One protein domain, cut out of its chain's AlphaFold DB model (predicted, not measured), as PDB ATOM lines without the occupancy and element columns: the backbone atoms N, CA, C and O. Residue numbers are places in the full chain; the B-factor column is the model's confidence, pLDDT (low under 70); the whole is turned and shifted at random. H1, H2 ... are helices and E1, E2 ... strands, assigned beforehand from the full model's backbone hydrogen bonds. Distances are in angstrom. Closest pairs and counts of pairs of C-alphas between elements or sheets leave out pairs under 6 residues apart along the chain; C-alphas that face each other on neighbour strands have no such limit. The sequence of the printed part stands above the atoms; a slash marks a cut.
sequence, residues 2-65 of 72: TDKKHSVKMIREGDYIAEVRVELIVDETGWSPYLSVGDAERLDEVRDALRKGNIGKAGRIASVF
ATOM      1  N   THR A   2      29.612  81.583  85.231       78.56
ATOM      2  CA  THR A   2      30.737  81.029  86.002       78.56
ATOM      3  C   THR A   2      32.045  81.424  85.332       78.56
ATOM      4  O   THR A   2      32.337  80.961  84.231       78.56
ATOM      5  N   ASP A   3      32.814  82.270  86.004       92.56
ATOM      6  CA  ASP A   3      34.126  82.733  85.575       92.56
ATOM      7  C   ASP A   3      35.235  82.001  86.333       92.56
ATOM      8  O   ASP A   3      35.059  81.517  87.453       92.56
ATOM      9  N   LYS A   4      36.412  81.922  85.714       93.50
ATOM     10  CA  LYS A   4      37.612  81.358  86.332       93.50
ATOM     11  C   LYS A   4      38.630  82.456  86.585       93.50
ATOM     12  O   LYS A   4      38.970  83.222  85.685       93.50
ATOM     13  N   LYS A   5      39.159  82.506  87.805       94.88
ATOM     14  CA  LYS A   5      40.205  83.443  88.217       94.88
ATOM     15  C   LYS A   5      41.465  82.689  88.616       94.88
ATOM     16  O   LYS A   5      41.469  81.953  89.601       94.88
ATOM     17  N   HIS A   6      42.558  82.929  87.900       95.56
ATOM     18  CA  HIS A   6      43.863  82.406  88.293       95.56
ATOM     19  C   HIS A   6      44.338  83.055  89.595       95.56
ATOM     20  O   HIS A   6      44.257  84.271  89.783       95.56
ATOM     21  N   SER A   7      44.846  82.229  90.502       96.25
ATOM     22  CA  SER A   7      45.409  82.658  91.775       96.25
ATOM     23  C   SER A   7      46.620  81.800  92.126       96.25
ATOM     24  O   SER A   7      46.805  80.704  91.594       96.25
ATOM     25  N   VAL A   8      47.456  82.301  93.029       97.62
ATOM     26  CA  VAL A   8      48.568  81.548  93.606       97.62
ATOM     27  C   VAL A   8      48.275  81.355  95.085       97.62
ATOM     28  O   VAL A   8      47.976  82.313  95.799       97.62
ATOM     29  N   LYS A   9      48.345  80.108  95.544       97.25
ATOM     30  CA  LYS A   9      48.270  79.753  96.960       97.25
ATOM     31  C   LYS A   9      49.653  79.353  97.437       97.25
ATOM     32  O   LYS A   9      50.367  78.627  96.751       97.25
ATOM     33  N   MET A  10      50.017  79.842  98.613       97.50
ATOM     34  CA  MET A  10      51.294  79.541  99.242       97.50
ATOM     35  C   MET A  10      51.085  78.520 100.353       97.50
ATOM     36  O   MET A  10      50.215  78.697 101.204       97.50
ATOM     37  N   ILE A  11      51.893  77.466 100.347       97.56
ATOM     38  CA  ILE A  11      51.922  76.446 101.394       97.56
ATOM     39  C   ILE A  11      53.281  76.516 102.066       97.56
ATOM     40  O   ILE A  11      54.301  76.369 101.401       97.56
ATOM     41  N   ARG A  12      53.294  76.725 103.382       96.44
ATOM     42  CA  ARG A  12      54.515  76.718 104.189       96.44
ATOM     43  C   ARG A  12      54.564  75.451 105.029       96.44
ATOM     44  O   ARG A  12      53.657  75.210 105.818       96.44
ATOM     45  N   GLU A  13      55.641  74.690 104.896       97.12
ATOM     46  CA  GLU A  13      55.908  73.484 105.683       97.12
ATOM     47  C   GLU A  13      57.402  73.468 106.042       97.12
ATOM     48  O   GLU A  13      58.271  73.415 105.168       97.12
ATOM     49  N   GLY A  14      57.706  73.578 107.340       93.62
ATOM     50  CA  GLY A  14      59.077  73.700 107.846       93.62
ATOM     51  C   GLY A  14      59.848  74.873 107.226       93.62
ATOM     52  O   GLY A  14      59.402  76.024 107.284       93.62
ATOM     53  N   ASP A  15      60.994  74.555 106.623       94.56
ATOM     54  CA  ASP A  15      61.894  75.502 105.950       94.56
ATOM     55  C   ASP A  15      61.556  75.710 104.467       94.56
ATOM     56  O   ASP A  15      62.344  76.307 103.736       94.56
ATOM     57  N   TYR A  16      60.414  75.213 103.992       96.88
ATOM     58  CA  TYR A  16      60.015  75.326 102.593       96.88
ATOM     59  C   TYR A  16      58.702  76.090 102.438       96.88
ATOM     60  O   TYR A  16      57.794  76.008 103.270       96.88
ATOM     61  N   ILE A  17      58.598  76.820 101.330       97.81
ATOM     62  CA  ILE A  17      57.356  77.409 100.834       97.81
ATOM     63  C   ILE A  17      57.113  76.917  99.409       97.81
ATOM     64  O   ILE A  17      58.034  76.898  98.597       97.81
ATOM     65  N   ALA A  18      55.892  76.500  99.099       98.38
ATOM     66  CA  ALA A  18      55.477  76.150  97.749       98.38
ATOM     67  C   ALA A  18      54.421  77.124  97.237       98.38
ATOM     68  O   ALA A  18      53.421  77.369  97.911       98.38
ATOM     69  N   GLU A  19      54.628  77.631  96.029       98.38
ATOM     70  CA  GLU A  19      53.647  78.397  95.272       98.38
ATOM     71  C   GLU A  19      52.899  77.472  94.316       98.38
ATOM     72  O   GLU A  19      53.466  76.924  93.365       98.38
ATOM     73  N   VAL A  20      51.603  77.309  94.565       98.06
ATOM     74  CA  VAL A  20      50.711  76.470  93.768       98.06
ATOM     75  C   VAL A  20      49.773  77.369  92.975       98.06
ATOM     76  O   VAL A  20      49.023  78.163  93.547       98.06
ATOM     77  N   ARG A  21      49.804  77.245  91.647       97.25
ATOM     78  CA  ARG A  21      48.827  77.904  90.774       97.25
ATOM     79  C   ARG A  21      47.505  77.151  90.846       97.25
ATOM     80  O   ARG A  21      47.474  75.938  90.647       97.25
ATOM     81  N   VAL A  22      46.434  77.886  91.110       96.56
ATOM     82  CA  VAL A  22      45.075  77.353  91.218       96.56
ATOM     83  C   VAL A  22      44.100  78.193  90.408       96.56
ATOM     84  O   VAL A  22      44.340  79.376  90.145       96.56
ATOM     85  N   GLU A  23      42.977  77.588  90.042       95.56
ATOM     86  CA  GLU A  23      41.829  78.296  89.488       95.56
ATOM     87  C   GLU A  23      40.745  78.429  90.558       95.56
ATOM     88  O   GLU A  23      40.305  77.453  91.162       95.56
ATOM     89  N   LEU A  24      40.317  79.665  90.803       95.44
ATOM     90  CA  LEU A  24      39.137  79.941  91.605       95.44
ATOM     91  C   LEU A  24      37.930  80.060  90.684       95.44
ATOM     92  O   LEU A  24      37.987  80.735  89.656       95.44
ATOM     93  N   ILE A  25      36.846  79.417  91.083       95.94
ATOM     94  CA  ILE A  25      35.547  79.485  90.438       95.94
ATOM     95  C   ILE A  25      34.810  80.681  91.038       95.94
ATOM     96  O   ILE A  25      34.683  80.800  92.259       95.94
ATOM     97  N   VAL A  26      34.375  81.583  90.167       95.75
ATOM     98  CA  VAL A  26      33.613  82.781  90.500       95.75
ATOM     99  C   VAL A  26      32.228  82.621  89.898       95.75
ATOM    100  O   VAL A  26      32.081  82.529  88.684       95.75
ATOM    101  N   ASP A  27      31.206  82.589  90.736       94.44
ATOM    102  CA  ASP A  27      29.813  82.598  90.305       94.44
ATOM    103  C   ASP A  27      28.977  83.551  91.175       94.44
ATOM    104  O   ASP A  27      29.512  84.303  91.994       94.44
ATOM    105  N   GLU A  28      27.665  83.549  90.957       94.38
ATOM    106  CA  GLU A  28      26.695  84.400  91.659       94.38
ATOM    107  C   GLU A  28      26.281  83.834  93.029       94.38
ATOM    108  O   GLU A  28      25.436  84.409  93.716       94.38
ATOM    109  N   THR A  29      26.844  82.694  93.442       92.19
ATOM    110  CA  THR A  29      26.514  82.088  94.732       92.19
ATOM    111  C   THR A  29      27.211  82.822  95.878       92.19
ATOM    112  O   THR A  29      28.282  83.410  95.719       92.19
ATOM    113  N   GLY A  30      26.645  82.735  97.084       91.19
ATOM    114  CA  GLY A  30      27.229  83.352  98.283       91.19
ATOM    115  C   GLY A  30      28.567  82.753  98.742       91.19
ATOM    116  O   GLY A  30      29.178  83.288  99.660       91.19
ATOM    117  N   TRP A  31      29.019  81.655  98.128       90.31
ATOM    118  CA  TRP A  31      30.295  80.995  98.435       90.31
ATOM    119  C   TRP A  31      31.424  81.383  97.469       90.31
ATOM    120  O   TRP A  31      32.564  80.959  97.649       90.31
ATOM    121  N   SER A  32      31.123  82.185  96.447       91.56
ATOM    122  CA  SER A  32      32.089  82.716  95.485       91.56
ATOM    123  C   SER A  32      33.069  83.709  96.141       91.56
ATOM    124  O   SER A  32      32.636  84.567  96.916       91.56
ATOM    125  N   PRO A  33      34.383  83.672  95.826       94.12
ATOM    126  CA  PRO A  33      35.074  82.688  94.993       94.12
ATOM    127  C   PRO A  33      35.507  81.440  95.783       94.12
ATOM    128  O   PRO A  33      35.995  81.547  96.910       94.12
ATOM    129  N   TYR A  34      35.451  80.266  95.148       94.69
ATOM    130  CA  TYR A  34      35.857  78.991  95.758       94.69
ATOM    131  C   TYR A  34      36.804  78.173  94.870       94.69
ATOM    132  O   TYR A  34      36.999  78.462  93.693       94.69
ATOM    133  N   LEU A  35      37.459  77.170  95.459       94.56
ATOM    134  CA  LEU A  35      38.376  76.264  94.759       94.56
ATOM    135  C   LEU A  35      37.611  75.119  94.095       94.56
ATOM    136  O   LEU A  35      36.635  74.614  94.650       94.56
ATOM    137  N   SER A  36      38.109  74.648  92.950       92.62
ATOM    138  CA  SER A  36      37.704  73.334  92.454       92.62
ATOM    139  C   SER A  36      38.221  72.231  93.389       92.62
ATOM    140  O   SER A  36      39.260  72.391  94.035       92.62
ATOM    141  N   VAL A  37      37.533  71.087  93.432       94.38
ATOM    142  CA  VAL A  37      37.988  69.921  94.215       94.38
ATOM    143  C   VAL A  37      39.390  69.486  93.778       94.38
ATOM    144  O   VAL A  37      40.251  69.267  94.620       94.38
ATOM    145  N   GLY A  38      39.667  69.469  92.472       96.00
ATOM    146  CA  GLY A  38      40.986  69.095  91.957       96.00
ATOM    147  C   GLY A  38      42.095  70.102  92.291       96.00
ATOM    148  O   GLY A  38      43.251  69.711  92.437       96.00
ATOM    149  N   ASP A  39      41.789  71.400  92.414       96.38
ATOM    150  CA  ASP A  39      42.754  72.373  92.947       96.38
ATOM    151  C   ASP A  39      42.982  72.159  94.449       96.38
ATOM    152  O   ASP A  39      44.118  72.264  94.906       96.38
ATOM    153  N   ALA A  40      41.934  71.830  95.210       96.38
ATOM    154  CA  ALA A  40      42.052  71.527  96.634       96.38
ATOM    155  C   ALA A  40      42.919  70.276  96.879       96.38
ATOM    156  O   ALA A  40      43.854  70.326  97.677       96.38
ATOM    157  N   GLU A  41      42.694  69.200  96.123       97.44
ATOM    158  CA  GLU A  41      43.502  67.976  96.180       97.44
ATOM    159  C   GLU A  41      44.971  68.236  95.825       97.44
ATOM    160  O   GLU A  41      45.872  67.733  96.497       97.44
ATOM    161  N   ARG A  42      45.240  69.075  94.814       96.88
ATOM    162  CA  ARG A  42      46.613  69.475  94.459       96.88
ATOM    163  C   ARG A  42      47.315  70.215  95.596       96.88
ATOM    164  O   ARG A  42      48.500  69.977  95.835       96.88
ATOM    165  N   LEU A  43      46.609  71.103  96.297       97.88
ATOM    166  CA  LEU A  43      47.158  71.789  97.469       97.88
ATOM    167  C   LEU A  43      47.485  70.794  98.587       97.88
ATOM    168  O   LEU A  43      48.560  70.876  99.183       97.88
ATOM    169  N   ASP A  44      46.601  69.832  98.838       97.94
ATOM    170  CA  ASP A  44      46.826  68.796  99.844       97.94
ATOM    171  C   ASP A  44      47.998  67.880  99.489       97.94
ATOM    172  O   ASP A  44      48.832  67.589 100.347       97.94
ATOM    173  N   GLU A  45      48.142  67.501  98.221       98.12
ATOM    174  CA  GLU A  45      49.266  66.690  97.767       98.12
ATOM    175  C   GLU A  45      50.612  67.409  97.948       98.12
ATOM    176  O   GLU A  45      51.585  66.796  98.401       98.12
ATOM    177  N   VAL A  46      50.673  68.708  97.634       98.19
ATOM    178  CA  VAL A  46      51.872  69.531  97.859       98.19
ATOM    179  C   VAL A  46      52.178  69.636  99.350       98.19
ATOM    180  O   VAL A  46      53.325  69.427  99.751       98.19
ATOM    181  N   ARG A  47      51.168  69.909 100.182       98.00
ATOM    182  CA  ARG A  47      51.309  70.004 101.640       98.00
ATOM    183  C   ARG A  47      51.859  68.711 102.237       98.00
ATOM    184  O   ARG A  47      52.840  68.746 102.980       98.00
ATOM    185  N   ASP A  48      51.298  67.571 101.851       98.19
ATOM    186  CA  ASP A  48      51.754  66.256 102.295       98.19
ATOM    187  C   ASP A  48      53.167  65.929 101.808       98.19
ATOM    188  O   ASP A  48      53.966  65.357 102.555       98.19
ATOM    189  N   ALA A  49      53.492  66.278 100.559       98.06
ATOM    190  CA  ALA A  49      54.819  66.063 100.000       98.06
ATOM    191  C   ALA A  49      55.880  66.871 100.757       98.06
ATOM    192  O   ALA A  49      56.892  66.297 101.162       98.06
ATOM    193  N   LEU A  50      55.634  68.161 101.005       97.25
ATOM    194  CA  LEU A  50      56.546  69.004 101.780       97.25
ATOM    195  C   LEU A  50      56.688  68.515 103.222       97.25
ATOM    196  O   LEU A  50      57.809  68.381 103.709       97.25
ATOM    197  N   ARG A  51      55.577  68.176 103.884       96.81
ATOM    198  CA  ARG A  51      55.578  67.660 105.260       96.81
ATOM    199  C   ARG A  51      56.391  66.374 105.408       96.81
ATOM    200  O   ARG A  51      57.056  66.179 106.419       96.81
ATOM    201  N   LYS A  52      56.362  65.501 104.396       97.12
ATOM    202  CA  LYS A  52      57.163  64.263 104.339       97.12
ATOM    203  C   LYS A  52      58.608  64.498 103.874       97.12
ATOM    204  O   LYS A  52      59.353  63.534 103.728       97.12
ATOM    205  N   GLY A  53      59.005  65.742 103.590       95.75
ATOM    206  CA  GLY A  53      60.328  66.089 103.065       95.75
ATOM    207  C   GLY A  53      60.554  65.694 101.600       95.75
ATOM    208  O   GLY A  53      61.679  65.757 101.108       95.75
ATOM    209  N   ASN A  54      59.508  65.295 100.869       97.06
ATOM    210  CA  ASN A  54      59.605  64.892  99.468       97.06
ATOM    211  C   ASN A  54      59.499  66.106  98.531       97.06
ATOM    212  O   ASN A  54      58.490  66.329  97.854       97.06
ATOM    213  N   ILE A  55      60.579  66.887  98.479       96.56
ATOM    214  CA  ILE A  55      60.656  68.124  97.689       96.56
ATOM    215  C   ILE A  55      60.523  67.851  96.187       96.56
ATOM    216  O   ILE A  55      59.886  68.624  95.479       96.56
ATOM    217  N   GLY A  56      61.053  66.724  95.697       97.31
ATOM    218  CA  GLY A  56      60.938  66.348  94.286       97.31
ATOM    219  C   GLY A  56      59.489  66.115  93.852       97.31
ATOM    220  O   GLY A  56      59.109  66.504  92.750       97.31
ATOM    221  N   LYS A  57      58.660  65.525  94.722       97.12
ATOM    222  CA  LYS A  57      57.226  65.361  94.460       97.12
ATOM    223  C   LYS A  57      56.500  66.708  94.476       97.12
ATOM    224  O   LYS A  57      55.764  66.995  93.538       97.12
ATOM    225  N   ALA A  58      56.751  67.543  95.485       97.44
ATOM    226  CA  ALA A  58      56.158  68.879  95.570       97.44
ATOM    227  C   ALA A  58      56.542  69.756  94.359       97.44
ATOM    228  O   ALA A  58      55.678  70.396  93.765       97.44
ATOM    229  N   GLY A  59      57.806  69.703  93.929       96.94
ATOM    230  CA  GLY A  59      58.351  70.465  92.801       96.94
ATOM    231  C   GLY A  59      57.774  70.111  91.428       96.94
ATOM    232  O   GLY A  59      57.892  70.893  90.491       96.94
ATOM    233  N   ARG A  60      57.132  68.943  91.284       97.31
ATOM    234  CA  ARG A  60      56.415  68.574  90.049       97.31
ATOM    235  C   ARG A  60      55.059  69.266  89.929       97.31
ATOM    236  O   ARG A  60      54.539  69.372  88.825       97.31
ATOM    237  N   ILE A  61      54.486  69.688  91.055       95.62
ATOM    238  CA  ILE A  61      53.129  70.243  91.151       95.62
ATOM    239  C   ILE A  61      53.182  71.760  91.398       95.62
ATOM    240  O   ILE A  61      52.284  72.492  90.986       95.62
ATOM    241  N   ALA A  62      54.239  72.240  92.058       97.44
ATOM    242  CA  ALA A  62      54.372  73.606  92.544       97.44
ATOM    243  C   ALA A  62      55.811  74.123  92.439       97.44
ATOM    244  O   ALA A  62      56.765  73.345  92.422       97.44
ATOM    245  N   SER A  63      55.977  75.445  92.453       98.19
ATOM    246  CA  SER A  63      57.297  76.063  92.605       98.19
ATOM    247  C   SER A  63      57.685  76.046  94.080       98.19
ATOM    248  O   SER A  63      57.047  76.718  94.886       98.19
ATOM    249  N   VAL A  64      58.703  75.264  94.447       97.88
ATOM    250  CA  VAL A  64      59.146  75.112  95.843       97.88
ATOM    251  C   VAL A  64      60.409  75.926  96.091       97.88
ATOM    252  O   VAL A  64      61.389  75.811  95.359       97.88
ATOM    253  N   PHE A  65      60.406  76.697  97.171       97.31
ATOM    254  CA  PHE A  65      61.512  77.532  97.613       97.31
ATOM    255  C   PHE A  65      61.929  77.148  99.030       97.31
ATOM    256  O   PHE A  65      61.093  76.786  99.861       97.31
TER     257      PHE A  65
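What this domain is: This is residues 2 to 65 of the 72 residues of an uncharacterized protein of Desulfobacteraceae bacterium (UniProt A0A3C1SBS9). A long two-stranded hairpin, E1 and E2, makes the length of this rod-like domain; the short strand E3 is added beside E2 near the hairpin's turn, and the helices H1 and H2 cover one face of this sheet, leaving the other face bare. H1 runs along the hairpin, the shorter H2 folds back beside it near the turn end, and at the opposite end the stretch from residue 27 to 36 loops out and returns to H1. The printed part has 64 residues with two named helices and three named strands, in the order E1, E2, H1, H2, E3; the sheet's order is E1, E2, E3, antiparallel throughout, and the class is mixed, helices and strands. The whole is only just compact, close to loose, with a radius of gyration of the C-alphas of 12.8 A and spans of 40 by 17 by 15 A.

How they stand to each other: The sheet begins with E1, residues 3 to 13, and E2, residues 16 to 26, an antiparallel hairpin at 158 degrees. N 7 and O 22 are 2.9 A apart, and N 18 and O 11 are 2.8 A apart, both within hydrogen-bond range. E3, residues 63 to 65, is antiparallel to E2 at 146 degrees, with N 19 and O 63 within hydrogen-bond range at 2.8 A. E1 and E3 are edge strands. Residues 24 to 25 of E2 also pair, antiparallel, with residues 34 to 35. H1, residues 37 to 51, is on the sheet at a height of 8.7 A. It lies over E1 and E2, along the strands, at 13 degrees to E1 on the local plane; the closest C-alphas of E2 and H1 are those of Val 22 and Asp 39, 5.8 A apart. H2, residues 55 to 61, is on the same face at a height of 8.8 A, along the strands, only just over E2 and E3, with 3 of its 7 C-alphas falling on each. H1 and H2 touch and form a helical hairpin, at a shallow tilt of 14 degrees, opposite ways; their closest C-alphas, those of Val 46 and Ala 58, are 4.9 A apart. Every O i to N i+4 pair is within hydrogen-bond range in H1, and 2 of 3 are in H2.

Where its parts are: E1 starts with C-alpha 3 at (34.126, 82.733, 85.575) and is 31.1 A long; E2 is 30.0 A long. H1 spans 20.9 A from C-alpha 37 at (37.988, 69.921, 94.215), H2 spans 10.2 A, and E3 spans 6.7 A, to C-alpha 65 at (61.512, 77.532, 97.613).

The domain as a whole: The two C-alphas farthest apart, those of Glu 28 and Gly 53, are 40.0 A apart. The printed part has no cut and no long link; the link from E2 to H1 is short, with 10 residues. The mean pLDDT of the printed part is 95.9, and no printed residue is under 70.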